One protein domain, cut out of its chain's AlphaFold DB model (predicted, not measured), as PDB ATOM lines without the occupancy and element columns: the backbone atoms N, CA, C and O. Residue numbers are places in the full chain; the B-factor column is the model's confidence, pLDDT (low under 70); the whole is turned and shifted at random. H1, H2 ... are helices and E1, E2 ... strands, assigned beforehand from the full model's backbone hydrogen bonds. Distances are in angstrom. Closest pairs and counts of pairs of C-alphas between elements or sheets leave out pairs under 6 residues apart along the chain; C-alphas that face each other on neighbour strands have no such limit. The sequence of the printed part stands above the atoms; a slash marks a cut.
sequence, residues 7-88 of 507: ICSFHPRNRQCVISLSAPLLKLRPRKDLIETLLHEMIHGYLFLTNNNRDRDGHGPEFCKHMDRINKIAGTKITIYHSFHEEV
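What this domain is: This is residues 7 to 88 of the 507 residues of the protein "Protein with SprT-like domain at the N terminus" of Habropoda laboriosa (UniProt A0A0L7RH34). A two-stranded hairpin, E1 and E2, runs along one side of the long helix H2, which forms the middle, and H3 packs slantwise on roughly the other side of H2. The short helices H1 and H4 sit near each other toward the end of H2 where it begins. The printed part has 82 residues, with two named strands and four named helices in the order E1, E2, H1, H2, H3, H4; the sheet is antiparallel and the class is mixed, helices and strands. The whole is compact, with a radius of gyration of the C-alphas of 13.1 A and spans of 35 by 28 by 20 A.

Where its parts are: E1, residues 7 to 11, begins at C-alpha 7 (24.057, 7.228, -6.691) and is 13.1 A long; E2, residues 16 to 21, is 16.6 A long. H2, residues 31 to 50, is 28.3 A long and begins at C-alpha 31 (30.369, -9.480, -6.379). H3, residues 61 to 74, is 19.8 A long. H1 is residues 23 to 26, and H4, residues 85 to 88, ends at C-alpha 88 (26.353, 3.048, 6.666).

How they stand to each other: E1 and E2 form an antiparallel hairpin at 162 degrees, with N 9 and O 18 within hydrogen-bond range at 2.8 A. The closest C-alphas of E1 and H2 are those of Cys 8 and Glu 41, 5.4 A apart; for E2 and H2 they are Cys 17 and Gly 45, 6.0 A. H2, with residues 40 to 47 alone, touches residues 62 to 67 of H3, closest at the C-alphas of Ile 43 and Phe 63, 6.5 A; this helical hairpin runs opposite ways at a steep tilt of 43 degrees. H1 is close to H2 but not clearly touching, closest at the C-alphas of Leu 26 and Leu 34, 6.0 A. H4 is likewise close to H1 but not clearly touching, with the C-alphas of Leu 25 and Glu 87 closest at 6.6 A, and is apart from H2. In H2 and H3 every O i to N i+4 pair is within hydrogen-bond range; H1 and H4 are too short for such a pair, and of their one O i to N i+3 pair each, that of H1 is within range and that of H4 is not.

The domain as a whole: The C-alphas of Arg 13 and Glu 86, the two farthest apart, are 36.8 A apart. The printed part has no cut and no long link. Mean pLDDT of the printed part is 86.5; residues 51 to 57 and residue 83 are under 70.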
ATOM      1  N   ILE A   7      24.847   6.046  -6.340       90.44
ATOM      2  CA  ILE A   7      24.057   7.228  -6.691       90.44
ATOM      3  C   ILE A   7      24.122   7.477  -8.203       90.44
ATOM      4  O   ILE A   7      25.204   7.563  -8.792       90.44
ATOM      5  N   CYS A   8      22.963   7.656  -8.822       90.06
ATOM      6  CA  CYS A   8      22.805   8.165 -10.174       90.06
ATOM      7  C   CYS A   8      22.538   9.681 -10.150       90.06
ATOM      8  O   CYS A   8      21.738  10.182  -9.361       90.06
ATOM      9  N   SER A   9      23.219  10.444 -11.004       87.31
ATOM     10  CA  SER A   9      23.106  11.905 -11.098       87.31
ATOM     11  C   SER A   9      23.033  12.365 -12.552       87.31
ATOM     12  O   SER A   9      23.984  12.222 -13.323       87.31
ATOM     13  N   PHE A  10      21.895  12.948 -12.928       86.62
ATOM     14  CA  PHE A  10      21.650  13.479 -14.266       86.62
ATOM     15  C   PHE A  10      21.987  14.975 -14.356       86.62
ATOM     16  O   PHE A  10      21.596  15.761 -13.495       86.62
ATOM     17  N   HIS A  11      22.681  15.375 -15.423       85.12
ATOM     18  CA  HIS A  11      23.112  16.750 -15.691       85.12
ATOM     19  C   HIS A  11      22.353  17.309 -16.910       85.12
ATOM     20  O   HIS A  11      22.798  17.109 -18.045       85.12
ATOM     21  N   PRO A  12      21.231  18.039 -16.727       79.06
ATOM     22  CA  PRO A  12      20.316  18.365 -17.826       79.06
ATOM     23  C   PRO A  12      20.944  19.173 -18.966       79.06
ATOM     24  O   PRO A  12      20.603  18.949 -20.123       79.06
ATOM     25  N   ARG A  13      21.892  20.070 -18.653       80.69
ATOM     26  CA  ARG A  13      22.590  20.921 -19.637       80.69
ATOM     27  C   ARG A  13      23.373  20.119 -20.680       80.69
ATOM     28  O   ARG A  13      23.419  20.520 -21.834       80.69
ATOM     29  N   ASN A  14      23.949  18.990 -20.268       83.62
ATOM     30  CA  ASN A  14      24.821  18.161 -21.102       83.62
ATOM     31  C   ASN A  14      24.141  16.833 -21.491       83.62
ATOM     32  O   ASN A  14      24.777  15.986 -22.109       83.62
ATOM     33  N   ARG A  15      22.889  16.609 -21.052       80.94
ATOM     34  CA  ARG A  15      22.190  15.305 -21.058       80.94
ATOM     35  C   ARG A  15      23.018  14.142 -20.479       80.94
ATOM     36  O   ARG A  15      22.770  12.980 -20.785       80.94
ATOM     37  N   GLN A  16      23.991  14.443 -19.620       86.38
ATOM     38  CA  GLN A  16      24.949  13.462 -19.121       86.38
ATOM     39  C   GLN A  16      24.420  12.777 -17.859       86.38
ATOM     40  O   GLN A  16      24.178  13.425 -16.837       86.38
ATOM     41  N   CYS A  17      24.290  11.456 -17.916       88.94
ATOM     42  CA  CYS A  17      24.061  10.624 -16.747       88.94
ATOM     43  C   CYS A  17      25.407  10.187 -16.149       88.94
ATOM     44  O   CYS A  17      26.276   9.708 -16.875       88.94
ATOM     45  N   VAL A  18      25.583  10.347 -14.836       91.06
ATOM     46  CA  VAL A  18      26.773   9.905 -14.098       91.06
ATOM     47  C   VAL A  18      26.330   8.973 -12.977       91.06
ATOM     48  O   VAL A  18      25.592   9.386 -12.086       91.06
ATOM     49  N   ILE A  19      26.792   7.726 -13.017       93.56
ATOM     50  CA  ILE A  19      26.610   6.745 -11.943       93.56
ATOM     51  C   ILE A  19      27.896   6.710 -11.119       93.56
ATOM     52  O   ILE A  19      28.996   6.708 -11.669       93.56
ATOM     53  N   SER A  20      27.775   6.714  -9.796       93.75
ATOM     54  CA  SER A  20      28.900   6.627  -8.863       93.75
ATOM     55  C   SER A  20      28.645   5.545  -7.825       93.75
ATOM     56  O   SER A  20      27.574   5.492  -7.229       93.75
ATOM     57  N   LEU A  21      29.648   4.701  -7.582       93.44
ATOM     58  CA  LEU A  21      29.577   3.592  -6.630       93.44
ATOM     59  C   LEU A  21      30.517   3.822  -5.439       93.44
ATOM     60  O   LEU A  21      31.565   4.465  -5.538       93.44
ATOM     61  N   SER A  22      30.132   3.309  -4.276       92.06
ATOM     62  CA  SER A  22      30.874   3.440  -3.028       92.06
ATOM     63  C   SER A  22      31.897   2.318  -2.878       92.06
ATOM     64  O   SER A  22      31.579   1.240  -2.382       92.06
ATOM     65  N   ALA A  23      33.158   2.594  -3.218       89.69
ATOM     66  CA  ALA A  23      34.251   1.682  -2.879       89.69
ATOM     67  C   ALA A  23      34.291   1.317  -1.369       89.69
ATOM     68  O   ALA A  23      34.429   0.133  -1.078       89.69
ATOM     69  N   PRO A  24      34.084   2.240  -0.399       87.06
ATOM     70  CA  PRO A  24      34.048   1.871   1.023       87.06
ATOM     71  C   PRO A  24      32.923   0.907   1.432       87.06
ATOM     72  O   PRO A  24      33.119   0.134   2.359       87.06
ATOM     73  N   LEU A  25      31.753   0.949   0.779       86.94
ATOM     74  CA  LEU A  25      30.619   0.072   1.113       86.94
ATOM     75  C   LEU A  25      30.583  -1.220   0.281       86.94
ATOM     76  O   LEU A  25      29.921  -2.169   0.685       86.94
ATOM     77  N   LEU A  26      31.264  -1.260  -0.873       89.25
ATOM     78  CA  LEU A  26      31.182  -2.371  -1.829       89.25
ATOM     79  C   LEU A  26      32.493  -3.156  -2.008       89.25
ATOM     80  O   LEU A  26      32.431  -4.296  -2.450       89.25
ATOM     81  N   LYS A  27      33.674  -2.612  -1.657       88.00
ATOM     82  CA  LYS A  27      34.972  -3.296  -1.884       88.00
ATOM     83  C   LYS A  27      35.098  -4.632  -1.138       88.00
ATOM     84  O   LYS A  27      35.792  -5.517  -1.620       88.00
ATOM     85  N   LEU A  28      34.455  -4.759   0.024       84.38
ATOM     86  CA  LEU A  28      34.470  -5.967   0.863       84.38
ATOM     87  C   LEU A  28      33.131  -6.731   0.831       84.38
ATOM     88  O   LEU A  28      32.893  -7.590   1.674       84.38
ATOM     89  N   ARG A  29      32.235  -6.405  -0.112       86.75
ATOM     90  CA  ARG A  29      30.972  -7.130  -0.317       86.75
ATOM     91  C   ARG A  29      31.111  -8.147  -1.460       86.75
ATOM     92  O   ARG A  29      31.920  -7.934  -2.366       86.75
ATOM     93  N   PRO A  30      30.318  -9.237  -1.467       90.69
ATOM     94  CA  PRO A  30      30.291 -10.183  -2.578       90.69
ATOM     95  C   PRO A  30      29.978  -9.502  -3.918       90.69
ATOM     96  O   PRO A  30      29.204  -8.545  -3.979       90.69
ATOM     97  N   ARG A  31      30.517 -10.042  -5.020       92.62
ATOM     98  CA  ARG A  31      30.369  -9.480  -6.379       92.62
ATOM     99  C   ARG A  31      28.910  -9.212  -6.789       92.62
ATOM    100  O   ARG A  31      28.669  -8.268  -7.541       92.62
ATOM    101  N   LYS A  32      27.948 -10.000  -6.292       93.50
ATOM    102  CA  LYS A  32      26.511  -9.798  -6.550       93.50
ATOM    103  C   LYS A  32      26.023  -8.428  -6.054       93.50
ATOM    104  O   LYS A  32      25.382  -7.724  -6.818       93.50
ATOM    105  N   ASP A  33      26.422  -7.998  -4.855       92.00
ATOM    106  CA  ASP A  33      25.969  -6.751  -4.229       92.00
ATOM    107  C   ASP A  33      26.414  -5.531  -5.055       92.00
ATOM    108  O   ASP A  33      25.673  -4.559  -5.218       92.00
ATOM    109  N   LEU A  34      27.627  -5.603  -5.617       93.31
ATOM    110  CA  LEU A  34      28.179  -4.613  -6.544       93.31
ATOM    111  C   LEU A  34      27.390  -4.568  -7.862       93.31
ATOM    112  O   LEU A  34      27.075  -3.479  -8.342       93.31
ATOM    113  N   ILE A  35      27.053  -5.730  -8.432       95.19
ATOM    114  CA  ILE A  35      26.267  -5.842  -9.670       95.19
ATOM    115  C   ILE A  35      24.833  -5.339  -9.454       95.19
ATOM    116  O   ILE A  35      24.345  -4.541 -10.245       95.19
ATOM    117  N   GLU A  36      24.172  -5.742  -8.371       95.25
ATOM    118  CA  GLU A  36      22.796  -5.348  -8.046       95.25
ATOM    119  C   GLU A  36      22.689  -3.851  -7.736       95.25
ATOM    120  O   GLU A  36      21.743  -3.202  -8.182       95.25
ATOM    121  N   THR A  37      23.688  -3.271  -7.058       94.75
ATOM    122  CA  THR A  37      23.779  -1.812  -6.859       94.75
ATOM    123  C   THR A  37      24.038  -1.081  -8.180       94.75
ATOM    124  O   THR A  37      23.398  -0.070  -8.457       94.75
ATOM    125  N   LEU A  38      24.932  -1.584  -9.040       95.75
ATOM    126  CA  LEU A  38      25.171  -0.984 -10.357       95.75
ATOM    127  C   LEU A  38      23.908  -1.025 -11.231       95.75
ATOM    128  O   LEU A  38      23.549  -0.011 -11.826       95.75
ATOM    129  N   LEU A  39      23.209  -2.160 -11.279       96.56
ATOM    130  CA  LEU A  39      21.981  -2.313 -12.058       96.56
ATOM    131  C   LEU A  39      20.849  -1.424 -11.523       96.56
ATOM    132  O   LEU A  39      20.142  -0.823 -12.328       96.56
ATOM    133  N   HIS A  40      20.727  -1.257 -10.201       95.44
ATOM    134  CA  HIS A  40      19.810  -0.287  -9.587       95.44
ATOM    135  C   HIS A  40      20.050   1.137 -10.123       95.44
ATOM    136  O   HIS A  40      19.132   1.780 -10.636       95.44
ATOM    137  N   GLU A  41      21.297   1.617 -10.087       94.31
ATOM    138  CA  GLU A  41      21.644   2.950 -10.599       94.31
ATOM    139  C   GLU A  41      21.543   3.055 -12.133       94.31
ATOM    140  O   GLU A  41      21.246   4.126 -12.665       94.31
ATOM    141  N   MET A  42      21.728   1.952 -12.868       95.12
ATOM    142  CA  MET A  42      21.512   1.907 -14.320       95.12
ATOM    143  C   MET A  42      20.030   1.994 -14.705       95.12
ATOM    144  O   MET A  42      19.730   2.553 -15.761       95.12
ATOM    145  N   ILE A  43      19.099   1.508 -13.873       93.50
ATOM    146  CA  ILE A  43      17.656   1.710 -14.096       93.50
ATOM    147  C   ILE A  43      17.305   3.196 -13.937       93.50
ATOM    148  O   ILE A  43      16.650   3.753 -14.819       93.50
ATOM    149  N   HIS A  44      17.812   3.871 -12.894       91.31
ATOM    150  CA  HIS A  44      17.678   5.333 -12.757       91.31
ATOM    151  C   HIS A  44      18.249   6.066 -13.973       91.31
ATOM    152  O   HIS A  44      17.574   6.901 -14.575       91.31
ATOM    153  N   GLY A  45      19.471   5.713 -14.382       90.69
ATOM    154  CA  GLY A  45      20.133   6.320 -15.536       90.69
ATOM    155  C   GLY A  45      19.364   6.139 -16.844       90.69
ATOM    156  O   GLY A  45      19.256   7.083 -17.625       90.69
ATOM    157  N   TYR A  46      18.768   4.963 -17.057       91.62
ATOM    158  CA  TYR A  46      17.881   4.700 -18.187       91.62
ATOM    159  C   TYR A  46      16.643   5.611 -18.154       91.62
ATOM    160  O   TYR A  46      16.406   6.341 -19.114       91.62
ATOM    161  N   LEU A  47      15.908   5.648 -17.037       89.31
ATOM    162  CA  LEU A  47      14.669   6.432 -16.906       89.31
ATOM    163  C   LEU A  47      14.896   7.950 -17.036       89.31
ATOM    164  O   LEU A  47      14.066   8.647 -17.631       89.31
ATOM    165  N   PHE A  48      16.032   8.463 -16.544       85.69
ATOM    166  CA  PHE A  48      16.440   9.857 -16.755       85.69
ATOM    167  C   PHE A  48      16.704  10.178 -18.234       85.69
ATOM    168  O   PHE A  48      16.397  11.287 -18.676       85.69
ATOM    169  N   LEU A  49      17.261   9.231 -18.995       85.31
ATOM    170  CA  LEU A  49      17.606   9.417 -20.408       85.31
ATOM    171  C   LEU A  49      16.412   9.225 -21.354       85.31
ATOM    172  O   LEU A  49      16.310   9.967 -22.331       85.31
ATOM    173  N   THR A  50      15.523   8.261 -21.094       82.19
ATOM    174  CA  THR A  50      14.430   7.914 -22.021       82.19
ATOM    175  C   THR A  50      13.140   8.679 -21.762       82.19
ATOM    176  O   THR A  50      12.540   9.183 -22.710       82.19
ATOM    177  N   ASN A  51      12.705   8.789 -20.504       65.50
ATOM    178  CA  ASN A  51      11.335   9.217 -20.201       65.50
ATOM    179  C   ASN A  51      11.245  10.656 -19.661       65.50
ATOM    180  O   ASN A  51      10.157  11.228 -19.636       65.50
ATOM    181  N   ASN A  52      12.357  11.252 -19.198       59.56
ATOM    182  CA  ASN A  52      12.337  12.483 -18.381       59.56
ATOM    183  C   ASN A  52      11.381  12.334 -17.167       59.56
ATOM    184  O   ASN A  52      10.793  13.310 -16.697       59.56
ATOM    185  N   ASN A  53      11.240  11.107 -16.640       55.91
ATOM    186  CA  ASN A  53      10.423  10.832 -15.460       55.91
ATOM    187  C   ASN A  53      11.024  11.557 -14.255       55.91
ATOM    188  O   ASN A  53      12.105  11.227 -13.772       55.91
ATOM    189  N   ARG A  54      10.293  12.556 -13.760       54.56
ATOM    190  CA  ARG A  54      10.592  13.276 -12.515       54.56
ATOM    191  C   ARG A  54       9.792  12.680 -11.360       54.56
ATOM    192  O   ARG A  54       9.266  13.421 -10.530       54.56
ATOM    193  N   ASP A  55       9.654  11.354 -11.358       55.00
ATOM    194  CA  ASP A  55       8.905  10.631 -10.337       55.00
ATOM    195  C   ASP A  55       9.513  10.943  -8.973       55.00
ATOM    196  O   ASP A  55      10.687  10.681  -8.712       55.00
ATOM    197  N   ARG A  56       8.702  11.565  -8.115       50.69
ATOM    198  CA  ARG A  56       9.147  12.184  -6.860       50.69
ATOM    199  C   ARG A  56       9.767  11.189  -5.871       50.69
ATOM    200  O   ARG A  56      10.488  11.607  -4.972       50.69
ATOM    201  N   ASP A  57       9.459   9.912  -6.059       56.81
ATOM    202  CA  ASP A  57       9.896   8.777  -5.248       56.81
ATOM    203  C   ASP A  57      11.190   8.124  -5.774       56.81
ATOM    204  O   ASP A  57      11.798   7.312  -5.092       56.81
ATOM    205  N   GLY A  58      11.620   8.442  -7.005       71.31
ATOM    206  CA  GLY A  58      12.730   7.780  -7.708       71.31
ATOM    207  C   GLY A  58      12.410   6.359  -8.197       71.31
ATOM    208  O   GLY A  58      12.774   5.993  -9.311       71.31
ATOM    209  N   HIS A  59      11.667   5.580  -7.411       87.00
ATOM    210  CA  HIS A  59      11.368   4.162  -7.652       87.00
ATOM    211  C   HIS A  59       9.919   3.917  -8.107       87.00
ATOM    212  O   HIS A  59       9.249   3.007  -7.627       87.00
ATOM    213  N   GLY A  60       9.421   4.744  -9.033       86.25
ATOM    214  CA  GLY A  60       8.055   4.641  -9.569       86.25
ATOM    215  C   GLY A  60       7.778   3.351 -10.369       86.25
ATOM    216  O   GLY A  60       8.685   2.552 -10.597       86.25
ATOM    217  N   PRO A  61       6.544   3.139 -10.873       89.38
ATOM    218  CA  PRO A  61       6.141   1.881 -11.517       89.38
ATOM    219  C   PRO A  61       7.045   1.411 -12.671       89.38
ATOM    220  O   PRO A  61       7.292   0.214 -12.809       89.38
ATOM    221  N   GLU A  62       7.595   2.336 -13.467       89.50
ATOM    222  CA  GLU A  62       8.547   1.998 -14.536       89.50
ATOM    223  C   GLU A  62       9.921   1.545 -13.997       89.50
ATOM    224  O   GLU A  62      10.569   0.714 -14.634       89.50
ATOM    225  N   PHE A  63      10.344   2.000 -12.807       92.50
ATOM    226  CA  PHE A  63      11.521   1.452 -12.120       92.50
ATOM    227  C   PHE A  63      11.273  -0.008 -11.739       92.50
ATOM    228  O   PHE A  63      12.070  -0.869 -12.109       92.50
ATOM    229  N   CYS A  64      10.155  -0.303 -11.067       92.94
ATOM    230  CA  CYS A  64       9.802  -1.664 -10.647       92.94
ATOM    231  C   CYS A  64       9.722  -2.616 -11.848       92.94
ATOM    232  O   CYS A  64      10.416  -3.624 -11.898       92.94
ATOM    233  N   LYS A  65       9.003  -2.218 -12.900       93.69
ATOM    234  CA  LYS A  65       8.911  -2.934 -14.184       93.69
ATOM    235  C   LYS A  65      10.278  -3.237 -14.816       93.69
ATOM    236  O   LYS A  65      10.455  -4.300 -15.413       93.69
ATOM    237  N   HIS A  66      11.253  -2.332 -14.706       95.31
ATOM    238  CA  HIS A  66      12.621  -2.574 -15.180       95.31
ATOM    239  C   HIS A  66      13.431  -3.472 -14.234       95.31
ATOM    240  O   HIS A  66      14.137  -4.358 -14.716       95.31
ATOM    241  N   MET A  67      13.297  -3.284 -12.921       95.81
ATOM    242  CA  MET A  67      13.894  -4.109 -11.866       95.81
ATOM    243  C   MET A  67      13.450  -5.573 -11.993       95.81
ATOM    244  O   MET A  67      14.291  -6.456 -12.149       95.81
ATOM    245  N   ASP A  68      12.142  -5.824 -12.038       97.06
ATOM    246  CA  ASP A  68      11.545  -7.161 -12.132       97.06
ATOM    247  C   ASP A  68      11.919  -7.858 -13.448       97.06
ATOM    248  O   ASP A  68      12.269  -9.040 -13.462       97.06
ATOM    249  N   ARG A  69      11.928  -7.112 -14.563       97.69
ATOM    250  CA  ARG A  69      12.373  -7.621 -15.869       97.69
ATOM    251  C   ARG A  69      13.845  -8.033 -15.855       97.69
ATOM    252  O   ARG A  69      14.183  -9.045 -16.462       97.69
ATOM    253  N   ILE A  70      14.723  -7.263 -15.211       97.50
ATOM    254  CA  ILE A  70      16.153  -7.596 -15.127       97.50
ATOM    255  C   ILE A  70      16.358  -8.784 -14.182       97.50
ATOM    256  O   ILE A  70      17.001  -9.748 -14.585       97.50
ATOM    257  N   ASN A  71      15.730  -8.780 -13.003       97.38
ATOM    258  CA  ASN A  71      15.769  -9.892 -12.049       97.38
ATOM    259  C   ASN A  71      15.330 -11.222 -12.688       97.38
ATOM    260  O   ASN A  71      16.035 -12.223 -12.571       97.38
ATOM    261  N   LYS A  72      14.227 -11.226 -13.452       97.31
ATOM    262  CA  LYS A  72      13.725 -12.430 -14.139       97.31
ATOM    263  C   LYS A  72      14.642 -12.946 -15.258       97.31
ATOM    264  O   LYS A  72      14.630 -14.141 -15.526       97.31
ATOM    265  N   ILE A  73      15.400 -12.075 -15.930       97.00
ATOM    266  CA  ILE A  73      16.255 -12.452 -17.074       97.00
ATOM    267  C   ILE A  73      17.689 -12.787 -16.636       97.00
ATOM    268  O   ILE A  73      18.306 -13.680 -17.206       97.00
ATOM    269  N   ALA A  74      18.226 -12.071 -15.645       94.56
ATOM    270  CA  ALA A  74      19.620 -12.176 -15.209       94.56
ATOM    271  C   ALA A  74      19.809 -12.957 -13.893       94.56
ATOM    272  O   ALA A  74      20.940 -13.094 -13.433       94.56
ATOM    273  N   GLY A  75      18.728 -13.420 -13.254       94.00
ATOM    274  CA  GLY A  75      18.779 -14.110 -11.958       94.00
ATOM    275  C   GLY A  75      19.176 -13.214 -10.776       94.00
ATOM    276  O   GLY A  75      19.487 -13.720  -9.700       94.00
ATOM    277  N   THR A  76      19.195 -11.891 -10.961       95.19
ATOM    278  CA  THR A  76      19.565 -10.920  -9.923       95.19
ATOM    279  C   THR A  76      18.435 -10.686  -8.923       95.19
ATOM    280  O   THR A  76      17.264 -10.923  -9.218       95.19
ATOM    281  N   LYS A  77      18.772 -10.149  -7.748       94.88
ATOM    282  CA  LYS A  77      17.826  -9.726  -6.709       94.88
ATOM    283  C   LYS A  77      17.949  -8.224  -6.426       94.88
ATOM    284  O   LYS A  77      18.068  -7.794  -5.282       94.88
ATOM    285  N   ILE A  78      17.898  -7.409  -7.485       94.62
ATOM    286  CA  ILE A  78      17.827  -5.945  -7.380       94.62
ATOM    287  C   ILE A  78      16.578  -5.577  -6.574       94.62
ATOM    288  O   ILE A  78      15.489  -6.077  -6.859       94.62
ATOM    289  N   THR A  79      16.733  -4.687  -5.596       92.19
ATOM    290  CA  THR A  79      15.656  -4.171  -4.743       92.19
ATOM    291  C   THR A  79      15.556  -2.648  -4.826       92.19
ATOM    292  O   THR A  79      16.515  -1.964  -5.185       92.19
ATOM    293  N   ILE A  80      14.400  -2.103  -4.429       90.25
ATOM    294  CA  ILE A  80      14.174  -0.657  -4.233       90.25
ATOM    295  C   ILE A  80      15.060  -0.100  -3.100       90.25
ATOM    296  O   ILE A  80      15.614   0.992  -3.208       90.25
ATOM    297  N   TYR A  81      15.239  -0.870  -2.022       83.12
ATOM    298  CA  TYR A  81      16.077  -0.500  -0.881       83.12
ATOM    299  C   TYR A  81      17.197  -1.520  -0.683       83.12
ATOM    300  O   TYR A  81      16.935  -2.717  -0.533       83.12
ATOM    301  N   HIS A  82      18.446  -1.054  -0.653       77.12
ATOM    302  CA  HIS A  82      19.600  -1.898  -0.351       77.12
ATOM    303  C   HIS A  82      19.840  -2.028   1.164       77.12
ATOM    304  O   HIS A  82      19.613  -1.095   1.934       77.12
ATOM    305  N   SER A  83      20.365  -3.174   1.599       68.69
ATOM    306  CA  SER A  83      20.476  -3.561   3.015       68.69
ATOM    307  C   SER A  83      21.766  -3.119   3.733       68.69
ATOM    308  O   SER A  83      22.081  -3.657   4.790       68.69
ATOM    309  N   PHE A  84      22.487  -2.108   3.230       71.88
ATOM    310  CA  PHE A  84      23.775  -1.608   3.769       71.88
ATOM    311  C   PHE A  84      23.663  -0.813   5.092       71.88
ATOM    312  O   PHE A  84      24.343   0.196   5.298       71.88
ATOM    313  N   HIS A  85      22.735  -1.186   5.974       71.62
ATOM    314  CA  HIS A  85      22.359  -0.382   7.135       71.62
ATOM    315  C   HIS A  85      23.468  -0.292   8.187       71.62
ATOM    316  O   HIS A  85      23.683   0.801   8.719       71.62
ATOM    317  N   GLU A  86      24.194  -1.380   8.455       74.56
ATOM    318  CA  GLU A  86      25.232  -1.404   9.492       74.56
ATOM    319  C   GLU A  86      26.550  -0.779   9.022       74.56
ATOM    320  O   GLU A  86      27.142   0.008   9.762       74.56
ATOM    321  N   GLU A  87      26.964  -0.973   7.769       80.38
ATOM    322  CA  GLU A  87      28.149  -0.298   7.221       80.38
ATOM    323  C   GLU A  87      27.919   1.213   7.108       80.38
ATOM    324  O   GLU A  87      28.763   2.026   7.495       80.38
ATOM    325  N   VAL A  88      26.727   1.629   6.670       81.75
ATOM    326  CA  VAL A  88      26.353   3.048   6.666       81.75
ATOM    327  C   VAL A  88      26.221   3.596   8.099       81.75
ATOM    328  O   VAL A  88      26.460   4.786   8.310       81.75
TER     329      VAL A  88